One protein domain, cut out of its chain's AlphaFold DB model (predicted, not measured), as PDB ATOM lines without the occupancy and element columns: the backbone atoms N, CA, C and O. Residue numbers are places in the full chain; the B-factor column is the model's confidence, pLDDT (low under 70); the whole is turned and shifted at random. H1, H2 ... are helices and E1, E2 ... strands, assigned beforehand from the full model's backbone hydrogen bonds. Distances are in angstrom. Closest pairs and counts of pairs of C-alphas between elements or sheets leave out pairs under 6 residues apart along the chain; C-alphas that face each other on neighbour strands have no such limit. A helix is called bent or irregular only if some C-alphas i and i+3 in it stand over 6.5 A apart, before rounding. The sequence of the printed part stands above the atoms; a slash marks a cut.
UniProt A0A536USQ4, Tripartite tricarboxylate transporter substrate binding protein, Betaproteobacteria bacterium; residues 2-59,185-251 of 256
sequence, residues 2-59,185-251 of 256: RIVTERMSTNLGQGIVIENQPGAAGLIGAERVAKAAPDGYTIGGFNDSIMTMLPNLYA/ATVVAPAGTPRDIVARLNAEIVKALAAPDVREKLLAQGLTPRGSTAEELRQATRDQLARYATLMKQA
ATOM      1  N   ARG A   2     -16.862  36.855  -3.787       90.88
ATOM      2  CA  ARG A   2     -15.648  36.097  -4.191       90.88
ATOM      3  C   ARG A   2     -15.881  34.608  -4.502       90.88
ATOM      4  O   ARG A   2     -15.565  34.179  -5.600       90.88
ATOM      5  N   ILE A   3     -16.506  33.868  -3.579       93.44
ATOM      6  CA  ILE A   3     -16.801  32.428  -3.743       93.44
ATOM      7  C   ILE A   3     -17.625  32.154  -5.011       93.44
ATOM      8  O   ILE A   3     -17.348  31.217  -5.751       93.44
ATOM      9  N   VAL A   4     -18.647  32.976  -5.256       94.44
ATOM     10  CA  VAL A   4     -19.562  32.799  -6.389       94.44
ATOM     11  C   VAL A   4     -18.849  33.163  -7.687       94.44
ATOM     12  O   VAL A   4     -18.839  32.368  -8.615       94.44
ATOM     13  N   THR A   5     -18.191  34.322  -7.737       93.94
ATOM     14  CA  THR A   5     -17.492  34.808  -8.937       93.94
ATOM     15  C   THR A   5     -16.310  33.929  -9.336       93.94
ATOM     16  O   THR A   5     -16.040  33.792 -10.520       93.94
ATOM     17  N   GLU A   6     -15.620  33.304  -8.381       95.19
ATOM     18  CA  GLU A   6     -14.569  32.323  -8.674       95.19
ATOM     19  C   GLU A   6     -15.150  31.112  -9.412       95.19
ATOM     20  O   GLU A   6     -14.653  30.725 -10.467       95.19
ATOM     21  N   ARG A   7     -16.281  30.576  -8.932       96.12
ATOM     22  CA  ARG A   7     -16.984  29.485  -9.616       96.12
ATOM     23  C   ARG A   7     -17.511  29.901 -10.989       96.12
ATOM     24  O   ARG A   7     -17.382  29.127 -11.935       96.12
ATOM     25  N   MET A   8     -18.056  31.111 -11.107       96.25
ATOM     26  CA  MET A   8     -18.494  31.661 -12.393       96.25
ATOM     27  C   MET A   8     -17.328  31.780 -13.378       96.25
ATOM     28  O   MET A   8     -17.473  31.429 -14.542       96.25
ATOM     29  N   SER A   9     -16.165  32.246 -12.913       95.31
ATOM     30  CA  SER A   9     -14.965  32.398 -13.739       95.31
ATOM     31  C   SER A   9     -14.530  31.060 -14.338       95.31
ATOM     32  O   SER A   9     -14.328  30.966 -15.550       95.31
ATOM     33  N   THR A  10     -14.501  30.003 -13.519       95.31
ATOM     34  CA  THR A  10     -14.226  28.632 -13.970       95.31
ATOM     35  C   THR A  10     -15.251  28.147 -14.995       95.31
ATOM     36  O   THR A  10     -14.875  27.597 -16.026       95.31
ATOM     37  N   ASN A  11     -16.543  28.358 -14.739       95.12
ATOM     38  CA  ASN A  11     -17.614  27.888 -15.618       95.12
ATOM     39  C   ASN A  11     -17.659  28.622 -16.967       95.12
ATOM     40  O   ASN A  11     -17.981  28.011 -17.983       95.12
ATOM     41  N   LEU A  12     -17.356  29.923 -16.975       94.19
ATOM     42  CA  LEU A  12     -17.358  30.764 -18.175       94.19
ATOM     43  C   LEU A  12     -16.061  30.657 -18.981       94.19
ATOM     44  O   LEU A  12     -16.044  31.071 -20.139       94.19
ATOM     45  N   GLY A  13     -14.972  30.178 -18.371       94.75
ATOM     46  CA  GLY A  13     -13.634  30.263 -18.958       94.75
ATOM     47  C   GLY A  13     -13.180  31.713 -19.158       94.75
ATOM     48  O   GLY A  13     -12.480  32.014 -20.121       94.75
ATOM     49  N   GLN A  14     -13.634  32.625 -18.295       93.62
ATOM     50  CA  GLN A  14     -13.352  34.061 -18.359       93.62
ATOM     51  C   GLN A  14     -12.914  34.562 -16.986       93.62
ATOM     52  O   GLN A  14     -13.527  34.220 -15.975       93.62
ATOM     53  N   GLY A  15     -11.868  35.386 -16.934       94.06
ATOM     54  CA  GLY A  15     -11.412  35.996 -15.686       94.06
ATOM     55  C   GLY A  15     -12.427  37.010 -15.159       94.06
ATOM     56  O   GLY A  15     -12.843  37.903 -15.892       94.06
ATOM     57  N   ILE A  16     -12.803  36.899 -13.882       95.69
ATOM     58  CA  ILE A  16     -13.640  37.897 -13.199       95.69
ATOM     59  C   ILE A  16     -12.783  38.629 -12.168       95.69
ATOM     60  O   ILE A  16     -12.341  38.042 -11.178       95.69
ATOM     61  N   VAL A  17     -12.555  39.924 -12.393       95.06
ATOM     62  CA  VAL A  17     -11.792  40.787 -11.483       95.06
ATOM     63  C   VAL A  17     -12.737  41.438 -10.479       95.06
ATOM     64  O   VAL A  17     -13.774  41.983 -10.845       95.06
ATOM     65  N   ILE A  18     -12.373  41.391  -9.196       93.94
ATOM     66  CA  ILE A  18     -13.151  42.011  -8.119       93.94
ATOM     67  C   ILE A  18     -12.458  43.283  -7.670       93.94
ATOM     68  O   ILE A  18     -11.385  43.238  -7.066       93.94
ATOM     69  N   GLU A  19     -13.130  44.403  -7.892       92.88
ATOM     70  CA  GLU A  19     -12.708  45.712  -7.423       92.88
ATOM     71  C   GLU A  19     -13.572  46.144  -6.232       92.88
ATOM     72  O   GLU A  19     -14.791  46.271  -6.342       92.88
ATOM     73  N   ASN A  20     -12.951  46.351  -5.067       89.75
ATOM     74  CA  ASN A  20     -13.670  46.851  -3.895       89.75
ATOM     75  C   ASN A  20     -13.742  48.377  -3.966       89.75
ATOM     76  O   ASN A  20     -12.714  49.043  -3.888       89.75
ATOM     77  N   GLN A  21     -14.959  48.914  -4.063       88.06
ATOM     78  CA  GLN A  21     -15.243  50.352  -4.121       88.06
ATOM     79  C   GLN A  21     -16.016  50.803  -2.864       88.06
ATOM     80  O   GLN A  21     -17.235  50.991  -2.922       88.06
ATOM     81  N   PRO A  22     -15.353  50.889  -1.691       79.38
ATOM     82  CA  PRO A  22     -15.999  51.277  -0.440       79.38
ATOM     83  C   PRO A  22     -16.263  52.790  -0.362       79.38
ATOM     84  O   PRO A  22     -15.618  53.590  -1.031       79.38
ATOM     85  N   GLY A  23     -17.163  53.179   0.543       69.38
ATOM     86  CA  GLY A  23     -17.444  54.579   0.884       69.38
ATOM     87  C   GLY A  23     -18.901  54.975   0.642       69.38
ATOM     88  O   GLY A  23     -19.595  54.353  -0.160       69.38
ATOM     89  N   ALA A  24     -19.379  55.967   1.402       71.00
ATOM     90  CA  ALA A  24     -20.786  56.398   1.428       71.00
ATOM     91  C   ALA A  24     -21.776  55.215   1.541       71.00
ATOM     92  O   ALA A  24     -22.726  55.109   0.771       71.00
ATOM     93  N   ALA A  25     -21.477  54.264   2.437       70.94
ATOM     94  CA  ALA A  25     -22.202  52.995   2.602       70.94
ATOM     95  C   ALA A  25     -22.417  52.180   1.312       70.94
ATOM     96  O   ALA A  25     -23.367  51.416   1.195       70.94
ATOM     97  N   GLY A  26     -21.489  52.297   0.362       78.12
ATOM     98  CA  GLY A  26     -21.511  51.570  -0.903       78.12
ATOM     99  C   GLY A  26     -22.141  52.343  -2.058       78.12
ATOM    100  O   GLY A  26     -22.108  51.843  -3.182       78.12
ATOM    101  N   LEU A  27     -22.632  53.570  -1.834       78.06
ATOM    102  CA  LEU A  27     -23.135  54.421  -2.915       78.06
ATOM    103  C   LEU A  27     -22.089  54.712  -3.987       78.06
ATOM    104  O   LEU A  27     -22.442  54.756  -5.155       78.06
ATOM    105  N   ILE A  28     -20.817  54.891  -3.618       81.44
ATOM    106  CA  ILE A  28     -19.755  55.172  -4.599       81.44
ATOM    107  C   ILE A  28     -19.646  54.018  -5.606       81.44
ATOM    108  O   ILE A  28     -19.628  54.233  -6.818       81.44
ATOM    109  N   GLY A  29     -19.638  52.777  -5.109       86.94
ATOM    110  CA  GLY A  29     -19.659  51.587  -5.956       86.94
ATOM    111  C   GLY A  29     -20.952  51.465  -6.767       86.94
ATOM    112  O   GLY A  29     -20.899  51.139  -7.953       86.94
ATOM    113  N   ALA A  30     -22.103  51.767  -6.159       88.38
ATOM    114  CA  ALA A  30     -23.400  51.743  -6.836       88.38
ATOM    115  C   ALA A  30     -23.482  52.754  -7.984       88.38
ATOM    116  O   ALA A  30     -23.896  52.401  -9.085       88.38
ATOM    117  N   GLU A  31     -23.028  53.986  -7.759       85.69
ATOM    118  CA  GLU A  31     -22.988  55.051  -8.759       85.69
ATOM    119  C   GLU A  31     -22.044  54.700  -9.910       85.69
ATOM    120  O   GLU A  31     -22.391  54.895 -11.076       85.69
ATOM    121  N   ARG A  32     -20.879  54.119  -9.603       91.31
ATOM    122  CA  ARG A  32     -19.951  53.643 -10.631       91.31
ATOM    123  C   ARG A  32     -20.589  52.581 -11.523       91.31
ATOM    124  O   ARG A  32     -20.472  52.677 -12.739       91.31
ATOM    125  N   VAL A  33     -21.257  51.586 -10.938       94.81
ATOM    126  CA  VAL A  33     -21.943  50.537 -11.713       94.81
ATOM    127  C   VAL A  33     -23.110  51.126 -12.500       94.81
ATOM    128  O   VAL A  33     -23.273  50.799 -13.668       94.81
ATOM    129  N   ALA A  34     -23.883  52.040 -11.914       90.88
ATOM    130  CA  ALA A  34     -24.989  52.698 -12.607       90.88
ATOM    131  C   ALA A  34     -24.535  53.494 -13.845       90.88
ATOM    132  O   ALA A  34     -25.289  53.593 -14.808       90.88
ATOM    133  N   LYS A  35     -23.312  54.042 -13.821       90.44
ATOM    134  CA  LYS A  35     -22.699  54.801 -14.925       90.44
ATOM    135  C   LYS A  35     -21.873  53.946 -15.894       90.44
ATOM    136  O   LYS A  35     -21.365  54.483 -16.875       90.44
ATOM    137  N   ALA A  36     -21.690  52.657 -15.618       96.38
ATOM    138  CA  ALA A  36     -20.902  51.782 -16.475       96.38
ATOM    139  C   ALA A  36     -21.638  51.455 -17.784       96.38
ATOM    140  O   ALA A  36     -22.863  51.564 -17.872       96.38
ATOM    141  N   ALA A  37     -20.883  51.029 -18.799       97.31
ATOM    142  CA  ALA A  37     -21.463  50.588 -20.058       97.31
ATOM    143  C   ALA A  37     -22.414  49.393 -19.819       97.31
ATOM    144  O   ALA A  37     -22.055  48.460 -19.096       97.31
ATOM    145  N   PRO A  38     -23.621  49.389 -20.412       97.19
ATOM    146  CA  PRO A  38     -24.589  48.305 -20.265       97.19
ATOM    147  C   PRO A  38     -24.246  47.099 -21.157       97.19
ATOM    148  O   PRO A  38     -25.089  46.582 -21.881       97.19
ATOM    149  N   ASP A  39     -22.992  46.657 -21.147       97.00
ATOM    150  CA  ASP A  39     -22.458  45.595 -22.012       97.00
ATOM    151  C   ASP A  39     -22.236  44.260 -21.276       97.00
ATOM    152  O   ASP A  39     -21.850  43.264 -21.882       97.00
ATOM    153  N   GLY A  40     -22.501  44.222 -19.966       94.19
ATOM    154  CA  GLY A  40     -22.354  43.033 -19.124       94.19
ATOM    155  C   GLY A  40     -20.953  42.787 -18.566       94.19
ATOM    156  O   GLY A  40     -20.792  41.853 -17.781       94.19
ATOM    157  N   TYR A  41     -19.956  43.613 -18.902       96.12
ATOM    158  CA  TYR A  41     -18.588  43.464 -18.388       96.12
ATOM    159  C   TYR A  41     -18.365  44.171 -17.051       96.12
ATOM    160  O   TYR A  41     -17.419  43.853 -16.330       96.12
ATOM    161  N   THR A  42     -19.256  45.092 -16.683       96.56
ATOM    162  CA  THR A  42     -19.299  45.680 -15.342       96.56
ATOM    163  C   THR A  42     -20.595  45.280 -14.654       96.56
ATOM    164  O   THR A  42     -21.677  45.624 -15.114       96.56
ATOM    165  N   ILE A  43     -20.491  44.574 -13.528       95.50
ATOM    166  CA  ILE A  43     -21.623  44.192 -12.675       95.50
ATOM    167  C   ILE A  43     -21.338  44.588 -11.228       95.50
ATOM    168  O   ILE A  43     -20.189  44.615 -10.787       95.50
ATOM    169  N   GLY A  44     -22.388  44.905 -10.480       94.50
ATOM    170  CA  GLY A  44     -22.300  45.328  -9.090       94.50
ATOM    171  C   GLY A  44     -22.757  44.243  -8.132       94.50
ATOM    172  O   GLY A  44     -23.837  43.689  -8.302       94.50
ATOM    173  N   GLY A  45     -21.954  43.962  -7.106       94.31
ATOM    174  CA  GLY A  45     -22.373  43.168  -5.954       94.31
ATOM    175  C   GLY A  45     -22.801  44.089  -4.816       94.31
ATOM    176  O   GLY A  45     -21.950  44.754  -4.227       94.31
ATOM    177  N   PHE A  46     -24.091  44.113  -4.490       90.94
ATOM    178  CA  PHE A  46     -24.657  45.021  -3.488       90.94
ATOM    179  C   PHE A  46     -25.448  44.262  -2.436       90.94
ATOM    180  O   PHE A  46     -25.999  43.198  -2.704       90.94
ATOM    181  N   ASN A  47     -25.506  44.809  -1.228       88.44
ATOM    182  CA  ASN A  47     -26.447  44.344  -0.221       88.44
ATOM    183  C   ASN A  47     -27.772  45.104  -0.328       88.44
ATOM    184  O   ASN A  47     -27.884  46.129  -1.003       88.44
ATOM    185  N   ASP A  48     -28.766  44.598   0.379       86.19
ATOM    186  CA  ASP A  48     -30.081  45.205   0.475       86.19
ATOM    187  C   ASP A  48     -30.048  46.628   1.021       86.19
ATOM    188  O   ASP A  48     -30.812  47.462   0.552       86.19
ATOM    189  N   SER A  49     -29.109  46.961   1.914       81.62
ATOM    190  CA  SER A  49     -29.018  48.336   2.402       81.62
ATOM    191  C   SER A  49     -28.837  49.355   1.281       81.62
ATOM    192  O   SER A  49     -29.539  50.357   1.262       81.62
ATOM    193  N   ILE A  50     -27.999  49.067   0.285       83.31
ATOM    194  CA  ILE A  50     -27.798  49.957  -0.866       83.31
ATOM    195  C   ILE A  50     -29.043  49.985  -1.759       83.31
ATOM    196  O   ILE A  50     -29.405  51.032  -2.292       83.31
ATOM    197  N   MET A  51     -29.701  48.837  -1.909       85.00
ATOM    198  CA  MET A  51     -30.799  48.650  -2.856       85.00
ATOM    199  C   MET A  51     -32.151  49.163  -2.344       85.00
ATOM    200  O   MET A  51     -32.967  49.624  -3.141       85.00
ATOM    201  N   THR A  52     -32.417  49.053  -1.042       83.81
ATOM    202  CA  THR A  52     -33.765  49.206  -0.465       83.81
ATOM    203  C   THR A  52     -33.805  50.016   0.823       83.81
ATOM    204  O   THR A  52     -34.867  50.511   1.184       83.81
ATOM    205  N   MET A  53     -32.689  50.187   1.532       77.31
ATOM    206  CA  MET A  53     -32.672  50.969   2.773       77.31
ATOM    207  C   MET A  53     -32.216  52.402   2.496       77.31
ATOM    208  O   MET A  53     -32.957  53.338   2.766       77.31
ATOM    209  N   LEU A  54     -31.039  52.586   1.892       69.38
ATOM    210  CA  LEU A  54     -30.436  53.888   1.598       69.38
ATOM    211  C   LEU A  54     -31.370  54.841   0.830       69.38
ATOM    212  O   LEU A  54     -31.501  55.980   1.271       69.38
ATOM    213  N   PRO A  55     -32.089  54.427  -0.237       63.66
ATOM    214  CA  PRO A  55     -33.027  55.317  -0.931       63.66
ATOM    215  C   PRO A  55     -34.108  55.923  -0.022       63.66
ATOM    216  O   PRO A  55     -34.549  57.042  -0.262       63.66
ATOM    217  N   ASN A  56     -34.497  55.211   1.038       60.09
ATOM    218  CA  ASN A  56     -35.475  55.671   2.025       60.09
ATOM    219  C   ASN A  56     -34.861  56.552   3.124       60.09
ATOM    220  O   ASN A  56     -35.587  57.202   3.873       60.09
ATOM    221  N   LEU A  57     -33.534  56.573   3.223       59.47
ATOM    222  CA  LEU A  57     -32.772  57.342   4.204       59.47
ATOM    223  C   LEU A  57     -32.356  58.714   3.662       59.47
ATOM    224  O   LEU A  57     -32.025  59.607   4.438       59.47
ATOM    225  N   TYR A  58     -32.415  58.921   2.341       48.75
ATOM    226  CA  TYR A  58     -32.118  60.207   1.708       48.75
ATOM    227  C   TYR A  58     -33.315  61.162   1.731       48.75
ATOM    228  O   TYR A  58     -33.811  61.590   0.692       48.75
ATOM    229  N   ALA A  59     -33.739  61.572   2.925       40.19
ATOM    230  CA  ALA A  59     -34.431  62.843   3.085       40.19
ATOM    231  C   ALA A  59     -33.388  63.910   3.439       40.19
ATOM    232  O   ALA A  59     -32.876  63.948   4.555       40.19
ATOM    233  N   ALA A 185     -27.740  39.918  -0.059       89.50
ATOM    234  CA  ALA A 185     -26.858  40.447  -1.087       89.50
ATOM    235  C   ALA A 185     -27.252  39.921  -2.463       89.50
ATOM    236  O   ALA A 185     -27.755  38.807  -2.593       89.50
ATOM    237  N   THR A 186     -27.007  40.735  -3.481       92.94
ATOM    238  CA  THR A 186     -27.384  40.472  -4.860       92.94
ATOM    239  C   THR A 186     -26.310  40.933  -5.840       92.94
ATOM    240  O   THR A 186     -25.356  41.621  -5.468       92.94
ATOM    241  N   VAL A 187     -26.488  40.549  -7.102       94.88
ATOM    242  CA  VAL A 187     -25.706  41.018  -8.241       94.88
ATOM    243  C   VAL A 187     -26.639  41.762  -9.193       94.88
ATOM    244  O   VAL A 187     -27.719  41.269  -9.517       94.88
ATOM    245  N   VAL A 188     -26.223  42.937  -9.652       94.81
ATOM    246  CA  VAL A 188     -26.960  43.757 -10.620       94.81
ATOM    247  C   VAL A 188     -26.064  44.145 -11.791       94.81
ATOM    248  O   VAL A 188     -24.846  44.229 -11.650       94.81
ATOM    249  N   ALA A 189     -26.675  44.414 -12.938       95.88
ATOM    250  CA  ALA A 189     -26.010  44.982 -14.106       95.88
ATOM    251  C   ALA A 189     -26.515  46.422 -14.347       95.88
ATOM    252  O   ALA A 189     -27.604  46.761 -13.867       95.88
ATOM    253  N   PRO A 190     -25.760  47.266 -15.075       96.25
ATOM    254  CA  PRO A 190     -26.179  48.618 -15.426       96.25
ATOM    255  C   PRO A 190     -27.537  48.637 -16.137       96.25
ATOM    256  O   PRO A 190     -27.902  47.700 -16.861       96.25
ATOM    257  N   ALA A 191     -28.294  49.717 -15.943       92.50
ATOM    258  CA  ALA A 191     -29.567  49.903 -16.628       92.50
ATOM    259  C   ALA A 191     -29.352  49.913 -18.151       92.50
ATOM    260  O   ALA A 191     -28.427  50.544 -18.651       92.50
ATOM    261  N   GLY A 192     -30.208  49.202 -18.883       94.50
ATOM    262  CA  GLY A 192     -30.075  49.037 -20.332       94.50
ATOM    263  C   GLY A 192     -29.246  47.826 -20.768       94.50
ATOM    264  O   GLY A 192     -29.177  47.578 -21.968       94.50
ATOM    265  N   THR A 193     -28.668  47.049 -19.839       98.00
ATOM    266  CA  THR A 193     -27.945  45.819 -20.210       98.00
ATOM    267  C   THR A 193     -28.881  44.867 -20.974       98.00
ATOM    268  O   THR A 193     -29.976  44.584 -20.466       98.00
ATOM    269  N   PRO A 194     -28.494  44.369 -22.170       97.94
ATOM    270  CA  PRO A 194     -29.312  43.473 -22.981       97.94
ATOM    271  C   PRO A 194     -29.855  42.269 -22.202       97.94
ATOM    272  O   PRO A 194     -29.186  41.691 -21.342       97.94
ATOM    273  N   ARG A 195     -31.105  41.887 -22.491       95.62
ATOM    274  CA  ARG A 195     -31.822  40.843 -21.734       95.62
ATOM    275  C   ARG A 195     -31.147  39.479 -21.822       95.62
ATOM    276  O   ARG A 195     -31.159  38.740 -20.844       95.62
ATOM    277  N   ASP A 196     -30.576  39.153 -22.972       97.06
ATOM    278  CA  ASP A 196     -29.808  37.935 -23.220       97.06
ATOM    279  C   ASP A 196     -28.514  37.902 -22.393       97.06
ATOM    280  O   ASP A 196     -28.194  36.872 -21.798       97.06
ATOM    281  N   ILE A 197     -27.827  39.040 -22.252       97.06
ATOM    282  CA  ILE A 197     -26.658  39.181 -21.372       97.06
ATOM    283  C   ILE A 197     -27.063  38.989 -19.907       97.06
ATOM    284  O   ILE A 197     -26.441  38.198 -19.193       97.06
ATOM    285  N   VAL A 198     -28.140  39.643 -19.457       96.81
ATOM    286  CA  VAL A 198     -28.669  39.463 -18.092       96.81
ATOM    287  C   VAL A 198     -29.066  38.009 -17.843       96.81
ATOM    288  O   VAL A 198     -28.740  37.464 -16.791       96.81
ATOM    289  N   ALA A 199     -29.733  37.362 -18.800       96.12
ATOM    290  CA  ALA A 199     -30.130  35.963 -18.694       96.12
ATOM    291  C   ALA A 199     -28.913  35.034 -18.594       96.12
ATOM    292  O   ALA A 199     -28.890  34.154 -17.734       96.12
ATOM    293  N   ARG A 200     -27.875  35.261 -19.408       95.94
ATOM    294  CA  ARG A 200     -26.626  34.490 -19.361       95.94
ATOM    295  C   ARG A 200     -25.912  34.644 -18.018       95.94
ATOM    296  O   ARG A 200     -25.514  33.644 -17.426       95.94
ATOM    297  N   LEU A 201     -25.779  35.874 -17.522       96.19
ATOM    298  CA  LEU A 201     -25.169  36.149 -16.217       96.19
ATOM    299  C   LEU A 201     -25.981  35.529 -15.074       96.19
ATOM    300  O   LEU A 201     -25.409  34.914 -14.179       96.19
ATOM    301  N   ASN A 202     -27.309  35.650 -15.113       96.81
ATOM    302  CA  ASN A 202     -28.194  35.062 -14.113       96.81
ATOM    303  C   ASN A 202     -28.087  33.534 -14.087       96.81
ATOM    304  O   ASN A 202     -27.901  32.969 -13.011       96.81
ATOM    305  N   ALA A 203     -28.142  32.878 -15.250       96.62
ATOM    306  CA  ALA A 203     -28.001  31.429 -15.354       96.62
ATOM    307  C   ALA A 203     -26.676  30.950 -14.747       96.62
ATOM    308  O   ALA A 203     -26.642  29.962 -14.015       96.62
ATOM    309  N   GLU A 204     -25.596  31.690 -14.991       96.56
ATOM    310  CA  GLU A 204     -24.283  31.369 -14.448       96.56
ATOM    311  C   GLU A 204     -24.199  31.586 -12.928       96.56
ATOM    312  O   GLU A 204     -23.691  30.734 -12.204       96.56
ATOM    313  N   ILE A 205     -24.779  32.670 -12.405       96.50
ATOM    314  CA  ILE A 205     -24.874  32.901 -10.955       96.50
ATOM    315  C   ILE A 205     -25.680  31.785 -10.282       96.50
ATOM    316  O   ILE A 205     -25.252  31.245  -9.263       96.50
ATOM    317  N   VAL A 206     -26.832  31.413 -10.847       96.81
ATOM    318  CA  VAL A 206     -27.686  30.342 -10.314       96.81
ATOM    319  C   VAL A 206     -26.939  29.009 -10.320       96.81
ATOM    320  O   VAL A 206     -26.936  28.308  -9.307       96.81
ATOM    321  N   LYS A 207     -26.238  28.690 -11.413       96.75
ATOM    322  CA  LYS A 207     -25.388  27.499 -11.517       96.75
ATOM    323  C   LYS A 207     -24.278  27.498 -10.465       96.75
ATOM    324  O   LYS A 207     -24.060  26.480  -9.810       96.75
ATOM    325  N   ALA A 208     -23.599  28.626 -10.265       96.75
ATOM    326  CA  ALA A 208     -22.558  28.761  -9.255       96.75
ATOM    327  C   ALA A 208     -23.109  28.586  -7.829       96.75
ATOM    328  O   ALA A 208     -22.508  27.872  -7.034       96.75
ATOM    329  N   LEU A 209     -24.268  29.175  -7.513       96.25
ATOM    330  CA  LEU A 209     -24.923  29.045  -6.203       96.25
ATOM    331  C   LEU A 209     -25.428  27.623  -5.914       96.25
ATOM    332  O   LEU A 209     -25.495  27.230  -4.749       96.25
ATOM    333  N   ALA A 210     -25.783  26.864  -6.953       95.50
ATOM    334  CA  ALA A 210     -26.222  25.476  -6.837       95.50
ATOM    335  C   ALA A 210     -25.062  24.484  -6.628       95.50
ATOM    336  O   ALA A 210     -25.303  23.344  -6.230       95.50
ATOM    337  N   ALA A 211     -23.815  24.891  -6.882       97.00
ATOM    338  CA  ALA A 211     -22.663  24.014  -6.730       97.00
ATOM    339  C   ALA A 211     -22.452  23.621  -5.247       97.00
ATOM    340  O   ALA A 211     -22.432  24.512  -4.391       97.00
ATOM    341  N   PRO A 212     -22.276  22.323  -4.913       96.00
ATOM    342  CA  PRO A 212     -22.219  21.864  -3.521       96.00
ATOM    343  C   PRO A 212     -21.139  22.545  -2.674       96.00
ATOM    344  O   PRO A 212     -21.423  23.003  -1.571       96.00
ATOM    345  N   ASP A 213     -19.932  22.691  -3.218       95.38
ATOM    346  CA  ASP A 213     -18.794  23.356  -2.576       95.38
ATOM    347  C   ASP A 213     -19.043  24.853  -2.334       95.38
ATOM    348  O   ASP A 213     -18.643  25.398  -1.306       95.38
ATOM    349  N   VAL A 214     -19.725  25.534  -3.260       96.31
ATOM    350  CA  VAL A 214     -20.130  26.936  -3.084       96.31
ATOM    351  C   VAL A 214     -21.191  27.042  -1.997       96.31
ATOM    352  O   VAL A 214     -21.074  27.886  -1.108       96.31
ATOM    353  N   ARG A 215     -22.207  26.173  -2.034       94.25
ATOM    354  CA  ARG A 215     -23.288  26.141  -1.046       94.25
ATOM    355  C   ARG A 215     -22.755  25.885   0.358       94.25
ATOM    356  O   ARG A 215     -23.108  26.622   1.272       94.25
ATOM    357  N   GLU A 216     -21.873  24.906   0.516       92.25
ATOM    358  CA  GLU A 216     -21.219  24.590   1.787       92.25
ATOM    359  C   GLU A 216     -20.417  25.784   2.323       92.25
ATOM    360  O   GLU A 216     -20.627  26.209   3.461       92.25
ATOM    361  N   LYS A 217     -19.567  26.400   1.487       92.12
ATOM    362  CA  LYS A 217     -18.770  27.575   1.876       92.12
ATOM    363  C   LYS A 217     -19.638  28.771   2.279       92.12
ATOM    364  O   LYS A 217     -19.278  29.494   3.205       92.12
ATOM    365  N   LEU A 218     -20.762  28.999   1.595       90.75
ATOM    366  CA  LEU A 218     -21.698  30.077   1.927       90.75
ATOM    367  C   LEU A 218     -22.431  29.796   3.245       90.75
ATOM    368  O   LEU A 218     -22.458  30.667   4.115       90.75
ATOM    369  N   LEU A 219     -22.935  28.575   3.439       87.44
ATOM    370  CA  LEU A 219     -23.602  28.171   4.680       87.44
ATOM    371  C   LEU A 219     -22.658  28.254   5.885       87.44
ATOM    372  O   LEU A 219     -23.045  28.775   6.929       87.44
ATOM    373  N   ALA A 220     -21.395  27.847   5.723       84.69
ATOM    374  CA  ALA A 220     -20.362  27.985   6.751       84.69
ATOM    375  C   ALA A 220     -20.098  29.452   7.154       84.69
ATOM    376  O   ALA A 220     -19.628  29.719   8.260       84.69
ATOM    377  N   GLN A 221     -20.428  30.409   6.281       81.50
ATOM    378  CA  GLN A 221     -20.357  31.850   6.541       81.50
ATOM    379  C   GLN A 221     -21.685  32.453   7.034       81.50
ATOM    380  O   GLN A 221     -21.770  33.665   7.238       81.50
ATOM    381  N   GLY A 222     -22.720  31.632   7.246       78.94
ATOM    382  CA  GLY A 222     -24.054  32.090   7.637       78.94
ATOM    383  C   GLY A 222     -24.889  32.656   6.497       78.94
ATOM    384  O   GLY A 222     -25.859  33.359   6.753       78.94
ATOM    385  N   LEU A 223     -24.497  32.401   5.249       85.50
ATOM    386  CA  LEU A 223     -25.204  32.868   4.068       85.50
ATOM    387  C   LEU A 223     -26.026  31.718   3.494       85.50
ATOM    388  O   LEU A 223     -25.480  30.678   3.129       85.50
ATOM    389  N   THR A 224     -27.330  31.929   3.359       87.50
ATOM    390  CA  THR A 224     -28.212  30.985   2.669       87.50
ATOM    391  C   THR A 224     -28.240  31.336   1.183       87.50
ATOM    392  O   THR A 224     -28.831  32.358   0.821       87.50
ATOM    393  N   PRO A 225     -27.605  30.547   0.295       90.88
ATOM    394  CA  PRO A 225     -27.657  30.819  -1.133       90.88
ATOM    395  C   PRO A 225     -29.083  30.652  -1.651       90.88
ATOM    396  O   PRO A 225     -29.735  29.636  -1.405       90.88
ATOM    397  N   ARG A 226     -29.541  31.647  -2.408       89.38
ATOM    398  CA  ARG A 226     -30.831  31.640  -3.088       89.38
ATOM    399  C   ARG A 226     -30.616  32.037  -4.542       89.38
ATOM    400  O   ARG A 226     -30.234  33.169  -4.818       89.38
ATOM    401  N   GLY A 227     -30.850  31.100  -5.456       90.69
ATOM    402  CA  GLY A 227     -31.038  31.431  -6.865       90.69
ATOM    403  C   GLY A 227     -32.416  32.059  -7.070       90.69
ATOM    404  O   GLY A 227     -33.373  31.682  -6.392       90.69
ATOM    405  N   SER A 228     -32.511  33.022  -7.980       93.00
ATOM    406  CA  SER A 228     -33.773  33.623  -8.412       93.00
ATOM    407  C   SER A 228     -33.660  34.065  -9.865       93.00
ATOM    408  O   SER A 228     -32.556  34.247 -10.388       93.00
ATOM    409  N   THR A 229     -34.795  34.317 -10.501       94.25
ATOM    410  CA  THR A 229     -34.832  35.073 -11.753       94.25
ATOM    411  C   THR A 229     -34.528  36.554 -11.495       94.25
ATOM    412  O   THR A 229     -34.621  37.052 -10.366       94.25
ATOM    413  N   ALA A 230     -34.181  37.286 -12.555       91.62
ATOM    414  CA  ALA A 230     -34.016  38.738 -12.477       91.62
ATOM    415  C   ALA A 230     -35.335  39.462 -12.130       91.62
ATOM    416  O   ALA A 230     -35.304  40.512 -11.491       91.62
ATOM    417  N   GLU A 231     -36.485  38.904 -12.527       91.19
ATOM    418  CA  GLU A 231     -37.802  39.464 -12.204       91.19
ATOM    419  C   GLU A 231     -38.142  39.288 -10.725       91.19
ATOM    420  O   GLU A 231     -38.502  40.254 -10.058       91.19
ATOM    421  N   GLU A 232     -37.944  38.085 -10.186       94.00
ATOM    422  CA  GLU A 232     -38.163  37.802  -8.764       94.00
ATOM    423  C   GLU A 232     -37.307  38.705  -7.875       94.00
ATOM    424  O   GLU A 232     -37.801  39.249  -6.887       94.00
ATOM    425  N   LEU A 233     -36.038  38.916  -8.242       93.69
ATOM    426  CA  LEU A 233     -35.159  39.838  -7.528       93.69
ATOM    427  C   LEU A 233     -35.680  41.280  -7.598       93.69
ATOM    428  O   LEU A 233     -35.666  41.986  -6.587       93.69
ATOM    429  N   ARG A 234     -36.140  41.731  -8.772       90.81
ATOM    430  CA  ARG A 234     -36.690  43.083  -8.944       90.81
ATOM    431  C   ARG A 234     -37.928  43.285  -8.079       90.81
ATOM    432  O   ARG A 234     -38.025  44.314  -7.411       90.81
ATOM    433  N   GLN A 235     -38.839  42.317  -8.074       92.69
ATOM    434  CA  GLN A 235     -40.048  42.369  -7.262       92.69
ATOM    435  C   GLN A 235     -39.703  42.382  -5.768       92.69
ATOM    436  O   GLN A 235     -40.106  43.303  -5.064       92.69
ATOM    437  N   ALA A 236     -38.845  41.464  -5.310       90.56
ATOM    438  CA  ALA A 236     -38.404  41.416  -3.917       90.56
ATOM    439  C   ALA A 236     -37.717  42.718  -3.466       90.56
ATOM    440  O   ALA A 236     -37.924  43.176  -2.342       90.56
ATOM    441  N   THR A 237     -36.935  43.343  -4.351       91.31
ATOM    442  CA  THR A 237     -36.295  44.640  -4.089       91.31
ATOM    443  C   THR A 237     -37.340  45.743  -3.910       91.31
ATOM    444  O   THR A 237     -37.236  46.533  -2.975       91.31
ATOM    445  N   ARG A 238     -38.372  45.793  -4.763       88.94
ATOM    446  CA  ARG A 238     -39.466  46.776  -4.657       88.94
ATOM    447  C   ARG A 238     -40.288  46.591  -3.385       88.94
ATOM    448  O   ARG A 238     -40.543  47.569  -2.684       88.94
ATOM    449  N   ASP A 239     -40.652  45.354  -3.068       89.62
ATOM    450  CA  ASP A 239     -41.451  45.035  -1.883       89.62
ATOM    451  C   ASP A 239     -40.696  45.396  -0.603       89.62
ATOM    452  O   ASP A 239     -41.240  46.024   0.311       89.62
ATOM    453  N   GLN A 240     -39.405  45.063  -0.551       87.31
ATOM    454  CA  GLN A 240     -38.569  45.417   0.582       87.31
ATOM    455  C   GLN A 240     -38.348  46.937   0.668       87.31
ATOM    456  O   GLN A 240     -38.428  47.480   1.767       87.31
ATOM    457  N   LEU A 241     -38.130  47.635  -0.451       84.94
ATOM    458  CA  LEU A 241     -38.024  49.098  -0.476       84.94
ATOM    459  C   LEU A 241     -39.269  49.751   0.145       84.94
ATOM    460  O   LEU A 241     -39.130  50.606   1.016       84.94
ATOM    461  N   ALA A 242     -40.472  49.312  -0.234       84.81
ATOM    462  CA  ALA A 242     -41.724  49.823   0.327       84.81
ATOM    463  C   ALA A 242     -41.873  49.509   1.828       84.81
ATOM    464  O   ALA A 242     -42.279  50.367   2.622       84.81
ATOM    465  N   ARG A 243     -41.493  48.293   2.241       82.75
ATOM    466  CA  ARG A 243     -41.494  47.889   3.653       82.75
ATOM    467  C   ARG A 243     -40.553  48.759   4.484       82.75
ATOM    468  O   ARG A 243     -40.971  49.278   5.515       82.75
ATOM    469  N   TYR A 244     -39.304  48.942   4.056       79.06
ATOM    470  CA  TYR A 244     -38.334  49.743   4.809       79.06
ATOM    471  C   TYR A 244     -38.668  51.231   4.797       79.06
ATOM    472  O   TYR A 244     -38.463  51.875   5.818       79.06
ATOM    473  N   ALA A 245     -39.265  51.760   3.724       78.31
ATOM    474  CA  ALA A 245     -39.786  53.129   3.710       78.31
ATOM    475  C   ALA A 245     -40.791  53.345   4.850       78.31
ATOM    476  O   ALA A 245     -40.732  54.334   5.582       78.31
ATOM    477  N   THR A 246     -41.690  52.375   5.031       80.31
ATOM    478  CA  THR A 246     -42.694  52.389   6.096       80.31
ATOM    479  C   THR A 246     -42.043  52.264   7.472       80.31
ATOM    480  O   THR A 246     -42.322  53.080   8.349       80.31
ATOM    481  N   LEU A 247     -41.139  51.293   7.648       74.31
ATOM    482  CA  LEU A 247     -40.457  51.049   8.921       74.31
ATOM    483  C   LEU A 247     -39.609  52.242   9.363       74.31
ATOM    484  O   LEU A 247     -39.722  52.669  10.504       74.31
ATOM    485  N   MET A 248     -38.803  52.820   8.471       74.06
ATOM    486  CA  MET A 248     -37.960  53.975   8.793       74.06
ATOM    487  C   MET A 248     -38.796  55.190   9.189       74.06
ATOM    488  O   MET A 248     -38.469  55.871  10.159       74.06
ATOM    489  N   LYS A 249     -39.916  55.422   8.492       74.62
ATOM    490  CA  LYS A 249     -40.855  56.497   8.828       74.62
ATOM    491  C   LYS A 249     -41.504  56.286  10.197       74.62
ATOM    492  O   LYS A 249     -41.587  57.235  10.969       74.62
ATOM    493  N   GLN A 250     -41.963  55.070  10.496       70.50
ATOM    494  CA  GLN A 250     -42.593  54.732  11.779       70.50
ATOM    495  C   GLN A 250     -41.609  54.807  12.946       70.50
ATOM    496  O   GLN A 250     -41.940  55.334  14.000       70.50
ATOM    497  N   ALA A 251     -40.394  54.306  12.736       65.44
ATOM    498  CA  ALA A 251     -39.346  54.256  13.742       65.44
ATOM    499  C   ALA A 251     -38.646  55.611  13.956       65.44
ATOM    500  O   ALA A 251     -37.778  55.712  14.821       65.44
TER     501      ALA A 251
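What this domain is: This is residues 2 to 59 and 185 to 251 of the 256 residues of the protein "Tripartite tricarboxylate transporter substrate binding protein" of Betaproteobacteria bacterium (UniProt A0A536USQ4). A short antiparallel ribbon of two strands, E1 and E2, lies in the middle between two groups of helices: H1, H4 and H5 on one side, and H2, H3 and H6 on the other. The long helix H6 begins beside residues 198 to 202 of H4 and runs past E2 and along H3 to one end of the domain. The printed part has 125 residues, with six named helices and two named strands in the order H1, H2, E1, H3, E2, H4, H5, H6; the class is mostly helix. The whole is compact, with a radius of gyration of the C-alphas of 15.2 A and spans of 47 by 34 by 27 A.

How they stand to each other: The sheet is E1, residues 44 to 47, and E2, residues 185 to 188, antiparallel at 151 degrees; N 44 and O 188 are within hydrogen-bond range at 2.8 A, and so are N 186 and O 46 at 2.8 A. The closest C-alphas of E1 and H2, residues 24 to 34, are those of Gly 44 and Val 33, 5.8 A apart. H2 touches H3, residues 48 to 57, by the C-alphas of Gly 26 and Ile 50, 6.5 A apart, at 70.1 degrees, only just about perpendicular. H3 touches H6, residues 230 to 250, the same way at 37 degrees, only just a steep tilt; the closest C-alphas, of Thr 52 and Leu 241, are 4.3 A apart. E2 and H6 are near each other, with 7 pairs of C-alphas within 10 A. H6, with residue 230 alone, only just touches H4, residues 195 to 210, with 3 pairs of C-alphas within 8 A; the closest are those of Ala 230 and Asn 202, 7.1 A apart. With residues 204 to 209 alone, H4 touches H1, residues 2 to 12, opposite ways at a steep tilt of 64 degrees; the C-alphas of Ala 208 and Arg 7 are closest, at 5.6 A. H1 touches H5, residues 212 to 220, opposite ways at a shallow tilt of 10 degrees, closest at the C-alphas of Ile 3 and Val 214, 6.5 A. H1 and H6 are apart. Every O i to N i+4 pair is within hydrogen-bond range in H1, H4, H5 and H6, against 5 of 7 in H2 and 3 of 6 in H3.

Where its parts are: H1 begins at C-alpha 2, (-15.648, 36.097, -4.191), and is 15.1 A long, as is H2. H2 is irregular, with C-alphas 25 and 28 7.9 A apart; H3, 13.0 A long, is only just irregular, with C-alphas 51 and 54 6.9 A apart. E1 measures 9.8 A, E2 10.1 A, H4 22.1 A and H5 12.1 A. H6, 30.3 A long, ends at C-alpha 250, (-42.593, 54.732, 11.779).

The domain as a whole: The C-alphas of Gly 13 and Gln 250 are the two farthest apart, 48.8 A. Residues 60 to 184 are not printed, and C-alphas 59 and 185 are 24.0 A apart across this cut. The link from H1 to H2 is long, with 11 residues. The mean pLDDT of the printed part is 88.6; residue 23, residues 54 to 59 and residue 251 are under 70.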